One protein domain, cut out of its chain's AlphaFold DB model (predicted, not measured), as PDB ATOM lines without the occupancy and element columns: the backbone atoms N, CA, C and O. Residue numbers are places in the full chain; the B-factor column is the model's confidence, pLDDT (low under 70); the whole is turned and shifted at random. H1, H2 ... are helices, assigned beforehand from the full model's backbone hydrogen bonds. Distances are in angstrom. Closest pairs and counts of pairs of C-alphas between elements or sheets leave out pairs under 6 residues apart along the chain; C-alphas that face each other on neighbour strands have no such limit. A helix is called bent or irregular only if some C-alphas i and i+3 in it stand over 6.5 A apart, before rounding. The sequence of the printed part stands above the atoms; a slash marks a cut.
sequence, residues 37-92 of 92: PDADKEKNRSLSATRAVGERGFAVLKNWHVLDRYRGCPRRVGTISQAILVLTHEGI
ATOM      1  N   PRO A  37      32.543  12.391  -5.712       96.31
ATOM      2  CA  PRO A  37      33.609  13.384  -5.623       96.31
ATOM      3  C   PRO A  37      34.986  12.767  -5.885       96.31
ATOM      4  O   PRO A  37      35.241  11.618  -5.519       96.31
ATOM      5  N   ASP A  38      35.907  13.528  -6.477       97.19
ATOM      6  CA  ASP A  38      37.225  12.995  -6.855       97.19
ATOM      7  C   ASP A  38      38.049  12.522  -5.654       97.19
ATOM      8  O   ASP A  38      38.733  11.502  -5.744       97.19
ATOM      9  N   ALA A  39      37.901  13.180  -4.502       95.88
ATOM     10  CA  ALA A  39      38.503  12.736  -3.247       95.88
ATOM     11  C   ALA A  39      38.012  11.338  -2.827       95.88
ATOM     12  O   ALA A  39      38.795  10.510  -2.367       95.88
ATOM     13  N   ASP A  40      36.725  11.039  -3.018       95.75
ATOM     14  CA  ASP A  40      36.167   9.727  -2.685       95.75
ATOM     15  C   ASP A  40      36.508   8.672  -3.742       95.75
ATOM     16  O   ASP A  40      36.687   7.499  -3.406       95.75
ATOM     17  N   LYS A  41      36.678   9.069  -5.010       96.88
ATOM     18  CA  LYS A  41      37.261   8.188  -6.033       96.88
ATOM     19  C   LYS A  41      38.690   7.797  -5.664       96.88
ATOM     20  O   LYS A  41      39.028   6.624  -5.788       96.88
ATOM     21  N   GLU A  42      39.502   8.746  -5.199       97.31
ATOM     22  CA  GLU A  42      40.874   8.469  -4.762       97.31
ATOM     23  C   GLU A  42      40.893   7.523  -3.563       97.31
ATOM     24  O   GLU A  42      41.520   6.471  -3.637       97.31
ATOM     25  N   LYS A  43      40.092   7.790  -2.524       94.44
ATOM     26  CA  LYS A  43      39.944   6.869  -1.382       94.44
ATOM     27  C   LYS A  43      39.545   5.458  -1.822       94.44
ATOM     28  O   LYS A  43      40.115   4.475  -1.351       94.44
ATOM     29  N   ASN A  44      38.590   5.345  -2.748       95.75
ATOM     30  CA  ASN A  44      38.173   4.056  -3.295       95.75
ATOM     31  C   ASN A  44      39.305   3.358  -4.065       95.75
ATOM     32  O   ASN A  44      39.417   2.133  -3.976       95.75
ATOM     33  N   ARG A  45      40.140   4.103  -4.805       96.06
ATOM     34  CA  ARG A  45      41.318   3.563  -5.499       96.06
ATOM     35  C   ARG A  45      42.351   3.049  -4.508       96.06
ATOM     36  O   ARG A  45      42.761   1.901  -4.649       96.06
ATOM     37  N   SER A  46      42.710   3.836  -3.492       95.62
ATOM     38  CA  SER A  46      43.679   3.419  -2.472       95.62
ATOM     39  C   SER A  46      43.204   2.159  -1.746       95.62
ATOM     40  O   SER A  46      43.941   1.181  -1.666       95.62
ATOM     41  N   LEU A  47      41.936   2.125  -1.317       94.94
ATOM     42  CA  LEU A  47      41.340   0.949  -0.679       94.94
ATOM     43  C   LEU A  47      41.371  -0.279  -1.602       94.94
ATOM     44  O   LEU A  47      41.730  -1.374  -1.167       94.94
ATOM     45  N   SER A  48      41.016  -0.109  -2.879       94.44
ATOM     46  CA  SER A  48      41.051  -1.201  -3.862       94.44
ATOM     47  C   SER A  48      42.473  -1.714  -4.089       94.44
ATOM     48  O   SER A  48      42.676  -2.923  -4.148       94.44
ATOM     49  N   ALA A  49      43.464  -0.822  -4.165       95.06
ATOM     50  CA  ALA A  49      44.869  -1.185  -4.327       95.06
ATOM     51  C   ALA A  49      45.395  -1.989  -3.126       95.06
ATOM     52  O   ALA A  49      46.028  -3.026  -3.319       95.06
ATOM     53  N   THR A  50      45.064  -1.575  -1.897       92.94
ATOM     54  CA  THR A  50      45.408  -2.321  -0.676       92.94
ATOM     55  C   THR A  50      44.794  -3.722  -0.686       92.94
ATOM     56  O   THR A  50      45.482  -4.707  -0.416       92.94
ATOM     57  N   ARG A  51      43.511  -3.845  -1.050       93.38
ATOM     58  CA  ARG A  51      42.822  -5.144  -1.109       93.38
ATOM     59  C   ARG A  51      43.347  -6.056  -2.215       93.38
ATOM     60  O   ARG A  51      43.447  -7.264  -2.000       93.38
ATOM     61  N   ALA A  52      43.721  -5.493  -3.362       94.06
ATOM     62  CA  ALA A  52      44.168  -6.252  -4.528       94.06
ATOM     63  C   ALA A  52      45.378  -7.155  -4.232       94.06
ATOM     64  O   ALA A  52      45.499  -8.226  -4.825       94.06
ATOM     65  N   VAL A  53      46.259  -6.760  -3.306       90.62
ATOM     66  CA  VAL A  53      47.400  -7.588  -2.879       90.62
ATOM     67  C   VAL A  53      46.918  -8.868  -2.189       90.62
ATOM     68  O   VAL A  53      47.318  -9.968  -2.575       90.62
ATOM     69  N   GLY A  54      46.011  -8.737  -1.218       88.25
ATOM     70  CA  GLY A  54      45.435  -9.878  -0.506       88.25
ATOM     71  C   GLY A  54      44.602 -10.774  -1.421       88.25
ATOM     72  O   GLY A  54      44.756 -11.994  -1.401       88.25
ATOM     73  N   GLU A  55      43.770 -10.181  -2.278       92.62
ATOM     74  CA  GLU A  55      42.951 -10.916  -3.249       92.62
ATOM     75  C   GLU A  55      43.800 -11.720  -4.236       92.62
ATOM     76  O   GLU A  55      43.485 -12.877  -4.515       92.62
ATOM     77  N   ARG A  56      44.914 -11.149  -4.712       92.25
ATOM     78  CA  ARG A  56      45.865 -11.854  -5.578       92.25
ATOM     79  C   ARG A  56      46.518 -13.030  -4.855       92.25
ATOM     80  O   ARG A  56      46.572 -14.115  -5.426       92.25
ATOM     81  N   GLY A  57      46.950 -12.846  -3.606       90.06
ATOM     82  CA  GLY A  57      47.479 -13.939  -2.783       90.06
ATOM     83  C   GLY A  57      46.461 -15.069  -2.608       90.06
ATOM     84  O   GLY A  57      46.764 -16.232  -2.866       90.06
ATOM     85  N   PHE A  58      45.214 -14.732  -2.272       90.88
ATOM     86  CA  PHE A  58      44.126 -15.710  -2.184       90.88
ATOM     87  C   PHE A  58      43.843 -16.413  -3.516       90.88
ATOM     88  O   PHE A  58      43.581 -17.615  -3.516       90.88
ATOM     89  N   ALA A  59      43.890 -15.698  -4.641       92.88
ATOM     90  CA  ALA A  59      43.701 -16.286  -5.964       92.88
ATOM     91  C   ALA A  59      44.792 -17.319  -6.289       92.88
ATOM     92  O   ALA A  59      44.467 -18.401  -6.770       92.88
ATOM     93  N   VAL A  60      46.058 -17.032  -5.961       92.00
ATOM     94  CA  VAL A  60      47.173 -17.986  -6.116       92.00
ATOM     95  C   VAL A  60      46.943 -19.235  -5.262       92.00
ATOM     96  O   VAL A  60      46.989 -20.348  -5.783       92.00
ATOM     97  N   LEU A  61      46.618 -19.062  -3.977       92.31
ATOM     98  CA  LEU A  61      46.366 -20.185  -3.066       92.31
ATOM     99  C   LEU A  61      45.199 -21.067  -3.535       92.31
ATOM    100  O   LEU A  61      45.293 -22.293  -3.456       92.31
ATOM    101  N   LYS A  62      44.119 -20.455  -4.040       91.69
ATOM    102  CA  LYS A  62      42.976 -21.174  -4.624       91.69
ATOM    103  C   LYS A  62      43.362 -21.923  -5.894       91.69
ATOM    104  O   LYS A  62      42.974 -23.071  -6.047       91.69
ATOM    105  N   ASN A  63      44.135 -21.299  -6.781       94.31
ATOM    106  CA  ASN A  63      44.569 -21.919  -8.030       94.31
ATOM    107  C   ASN A  63      45.446 -23.162  -7.798       94.31
ATOM    108  O   ASN A  63      45.395 -24.111  -8.569       94.31
ATOM    109  N   TRP A  64      46.244 -23.178  -6.729       94.00
ATOM    110  CA  TRP A  64      47.045 -24.349  -6.358       94.00
ATOM    111  C   TRP A  64      46.297 -25.380  -5.516       94.00
ATOM    112  O   TRP A  64      46.846 -26.444  -5.245       94.00
ATOM    113  N   HIS A  65      45.081 -25.066  -5.057       93.69
ATOM    114  CA  HIS A  65      44.295 -25.917  -4.162       93.69
ATOM    115  C   HIS A  65      45.021 -26.294  -2.851       93.69
ATOM    116  O   HIS A  65      44.680 -27.279  -2.194       93.69
ATOM    117  N   VAL A  66      46.021 -25.506  -2.431       91.62
ATOM    118  CA  VAL A  66      46.953 -25.877  -1.346       91.62
ATOM    119  C   VAL A  66      46.298 -25.896   0.042       91.62
ATOM    120  O   VAL A  66      46.733 -26.631   0.926       91.62
ATOM    121  N   LEU A  67      45.217 -25.133   0.241       92.31
ATOM    122  CA  LEU A  67      44.457 -25.098   1.500       92.31
ATOM    123  C   LEU A  67      43.062 -25.738   1.404       92.31
ATOM    124  O   LEU A  67      42.367 -25.807   2.417       92.31
ATOM    125  N   ASP A  68      42.657 -26.266   0.244       92.44
ATOM    126  CA  ASP A  68      41.290 -26.767  -0.002       92.44
ATOM    127  C   ASP A  68      40.864 -27.887   0.954       92.44
ATOM    128  O   ASP A  68      39.686 -28.055   1.274       92.44
ATOM    129  N   ARG A  69      41.831 -28.683   1.417       92.62
ATOM    130  CA  ARG A  69      41.616 -29.809   2.333       92.62
ATOM    131  C   ARG A  69      42.281 -29.603   3.689       92.62
ATOM    132  O   ARG A  69      42.519 -30.580   4.395       92.62
ATOM    133  N   TYR A  70      42.572 -28.364   4.079       91.38
ATOM    134  CA  TYR A  70      43.146 -28.088   5.390       91.38
ATOM    135  C   TYR A  70      42.221 -28.588   6.518       91.38
ATOM    136  O   TYR A  70      41.078 -28.156   6.643       91.38
ATOM    137  N   ARG A  71      42.715 -29.518   7.348       93.56
ATOM    138  CA  ARG A  71      41.998 -30.084   8.513       93.56
ATOM    139  C   ARG A  71      42.630 -29.702   9.858       93.56
ATOM    140  O   ARG A  71      42.256 -30.251  10.889       93.56
ATOM    141  N   GLY A  72      43.618 -28.805   9.853       91.62
ATOM    142  CA  GLY A  72      44.302 -28.370  11.070       91.62
ATOM    143  C   GLY A  72      43.522 -27.313  11.860       91.62
ATOM    144  O   GLY A  72      42.397 -26.949  11.527       91.62
ATOM    145  N   CYS A  73      44.136 -26.793  12.925       94.25
ATOM    146  CA  CYS A  73      43.536 -25.738  13.743       94.25
ATOM    147  C   CYS A  73      43.382 -24.430  12.933       94.25
ATOM    148  O   CYS A  73      44.401 -23.888  12.503       94.25
ATOM    149  N   PRO A  74      42.172 -23.843  12.801       91.75
ATOM    150  CA  PRO A  74      41.956 -22.605  12.039       91.75
ATOM    151  C   PRO A  74      42.840 -21.432  12.481       91.75
ATOM    152  O   PRO A  74      43.276 -20.628  11.662       91.75
ATOM    153  N   ARG A  75      43.196 -21.381  13.772       94.06
ATOM    154  CA  ARG A  75      44.108 -20.368  14.329       94.06
ATOM    155  C   ARG A  75      45.521 -20.417  13.737       94.06
ATOM    156  O   ARG A  75      46.250 -19.442  13.848       94.06
ATOM    157  N   ARG A  76      45.918 -21.532  13.111       94.38
ATOM    158  CA  ARG A  76      47.237 -21.707  12.482       94.38
ATOM    159  C   ARG A  76      47.253 -21.367  10.995       94.38
ATOM    160  O   ARG A  76      48.334 -21.349  10.414       94.38
ATOM    161  N   VAL A  77      46.100 -21.099  10.374       92.31
ATOM    162  CA  VAL A  77      46.022 -20.820   8.930       92.31
ATOM    163  C   VAL A  77      46.881 -19.615   8.566       92.31
ATOM    164  O   VAL A  77      47.649 -19.711   7.622       92.31
ATOM    165  N   GLY A  78      46.856 -18.539   9.361       91.00
ATOM    166  CA  GLY A  78      47.702 -17.363   9.124       91.00
ATOM    167  C   GLY A  78      49.200 -17.688   9.111       91.00
ATOM    168  O   GLY A  78      49.903 -17.306   8.179       91.00
ATOM    169  N   THR A  79      49.684 -18.465  10.086       95.12
ATOM    170  CA  THR A  79      51.088 -18.913  10.134       95.12
ATOM    171  C   THR A  79      51.449 -19.794   8.937       95.12
ATOM    172  O   THR A  79      52.531 -19.665   8.377       95.12
ATOM    173  N   ILE A  80      50.543 -20.680   8.513       93.88
ATOM    174  CA  ILE A  80      50.758 -21.533   7.335       93.88
ATOM    175  C   ILE A  80      50.776 -20.690   6.057       93.88
ATOM    176  O   ILE A  80      51.648 -20.891   5.219       93.88
ATOM    177  N   SER A  81      49.872 -19.719   5.916       91.62
ATOM    178  CA  SER A  81      49.865 -18.779   4.792       91.62
ATOM    179  C   SER A  81      51.161 -17.968   4.716       91.62
ATOM    180  O   SER A  81      51.680 -17.785   3.621       91.62
ATOM    181  N   GLN A  82      51.722 -17.540   5.854       92.00
ATOM    182  CA  GLN A  82      53.041 -16.894   5.901       92.00
ATOM    183  C   GLN A  82      54.162 -17.839   5.455       92.00
ATOM    184  O   GLN A  82      55.002 -17.444   4.654       92.00
ATOM    185  N   ALA A  83      54.164 -19.090   5.925       93.44
ATOM    186  CA  ALA A  83      55.157 -20.076   5.504       93.44
ATOM    187  C   ALA A  83      55.079 -20.358   3.994       93.44
ATOM    188  O   ALA A  83      56.110 -20.397   3.328       93.44
ATOM    189  N   ILE A  84      53.867 -20.495   3.441       92.31
ATOM    190  CA  ILE A  84      53.660 -20.631   1.993       92.31
ATOM    191  C   ILE A  84      54.226 -19.406   1.271       92.31
ATOM    192  O   ILE A  84      54.988 -19.579   0.329       92.31
ATOM    193  N   LEU A  85      53.916 -18.188   1.730       91.25
ATOM    194  CA  LEU A  85      54.427 -16.957   1.122       91.25
ATOM    195  C   LEU A  85      55.963 -16.957   1.039       91.25
ATOM    196  O   LEU A  85      56.509 -16.732  -0.038       91.25
ATOM    197  N   VAL A  86      56.648 -17.269   2.145       93.31
ATOM    198  CA  VAL A  86      58.118 -17.369   2.187       93.31
ATOM    199  C   VAL A  86      58.621 -18.388   1.166       93.31
ATOM    200  O   VAL A  86      59.433 -18.041   0.316       93.31
ATOM    201  N   LEU A  87      58.075 -19.610   1.173       90.94
ATOM    202  CA  LEU A  87      58.477 -20.669   0.238       90.94
ATOM    203  C   LEU A  87      58.253 -20.293  -1.236       90.94
ATOM    204  O   LEU A  87      58.957 -20.790  -2.109       90.94
ATOM    205  N   THR A  88      57.281 -19.428  -1.527       87.06
ATOM    206  CA  THR A  88      56.980 -18.997  -2.901       87.06
ATOM    207  C   THR A  88      57.822 -17.833  -3.407       87.06
ATOM    208  O   THR A  88      57.947 -17.682  -4.620       87.06
ATOM    209  N   HIS A  89      58.366 -17.003  -2.513       85.00
ATOM    210  CA  HIS A  89      59.094 -15.786  -2.884       85.00
ATOM    211  C   HIS A  89      60.599 -15.877  -2.651       85.00
ATOM    212  O   HIS A  89      61.355 -15.325  -3.444       85.00
ATOM    213  N   GLU A  90      61.027 -16.568  -1.597       78.44
ATOM    214  CA  GLU A  90      62.443 -16.678  -1.225       78.44
ATOM    215  C   GLU A  90      63.121 -17.891  -1.882       78.44
ATOM    216  O   GLU A  90      64.345 -17.977  -1.903       78.44
ATOM    217  N   GLY A  91      62.333 -18.805  -2.462       61.94
ATOM    218  CA  GLY A  91      62.834 -20.044  -3.047       61.94
ATOM    219  C   GLY A  91      63.429 -21.009  -2.013       61.94
ATOM    220  O   GLY A  91      63.608 -20.695  -0.837       61.94
ATOM    221  N   ILE A  92      63.700 -22.224  -2.479       49.62
ATOM    222  CA  ILE A  92      64.816 -23.037  -1.985       49.62
ATOM    223  C   ILE A  92      65.983 -22.746  -2.925       49.62
ATOM    224  O   ILE A  92      65.702 -22.647  -4.144       49.62
TER     225      ILE A  92
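AT A GLANCE: This is residues 37 to 92 of the 92 residues of a protein of Frankia sp. B2 (UniProt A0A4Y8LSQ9). Two helices make a loose, uneven T: H1 is the long stem, and the shorter H2 is set crosswise near the stem's far end, reached by a loop that folds back toward H1. The first part of the stem, residues 37 to 56, sticks out free and makes most of the length. The printed part has 56 residues with two named helices, H1 then H2, and no named strand; its class is all helix. It is only just extended, close to loose, with a radius of gyration of the C-alphas of 15.3 A, and elongated, spanning 46 by 26 by 19 A.

IN THESE COORDINATES: Begin at Pro 37, then find C-alpha 38 at (37.225, 12.995, -6.855), where H1, residues 38 to 63, begins. It runs 35.7 A to C-alpha 63 at (44.569, -21.919, -8.030), y falling along the way. Near residue 52 it has a kink of 32 degrees; it is neither bent nor irregular, but only just: C-alphas 50 and 53 are 6.0 A apart. After 10 residues, H2, residues 74 to 89, runs 23.7 A to C-alpha 89 at (59.094, -15.786, -2.884). H2 is irregular: C-alphas 75 and 78 are 7.0 A apart.

HOW THE PARTS SIT: Compare H1 with H2: they are near each other, with no pair of C-alphas within 8 A but 6 pairs within 10 A. Look next at the backbones: O i to N i+4 pairs are within hydrogen-bond range in 20 of 22 cases in H1 and 10 of 12 in H2.

THE WHOLE: The C-alphas of Pro 37 and Ile 92, the two farthest apart, are 48.1 A from each other. The printed part has no cut, and the link from H1 to H2 is short. Residues 68 to 76, of which 74 to 76 belong to H2, stand free, as do residues 86 to 92, of which 86 to 89 belong to H2. The mean pLDDT of the printed part is 91.4; look for values under 70 at residues 91 to 92, where the chain ends.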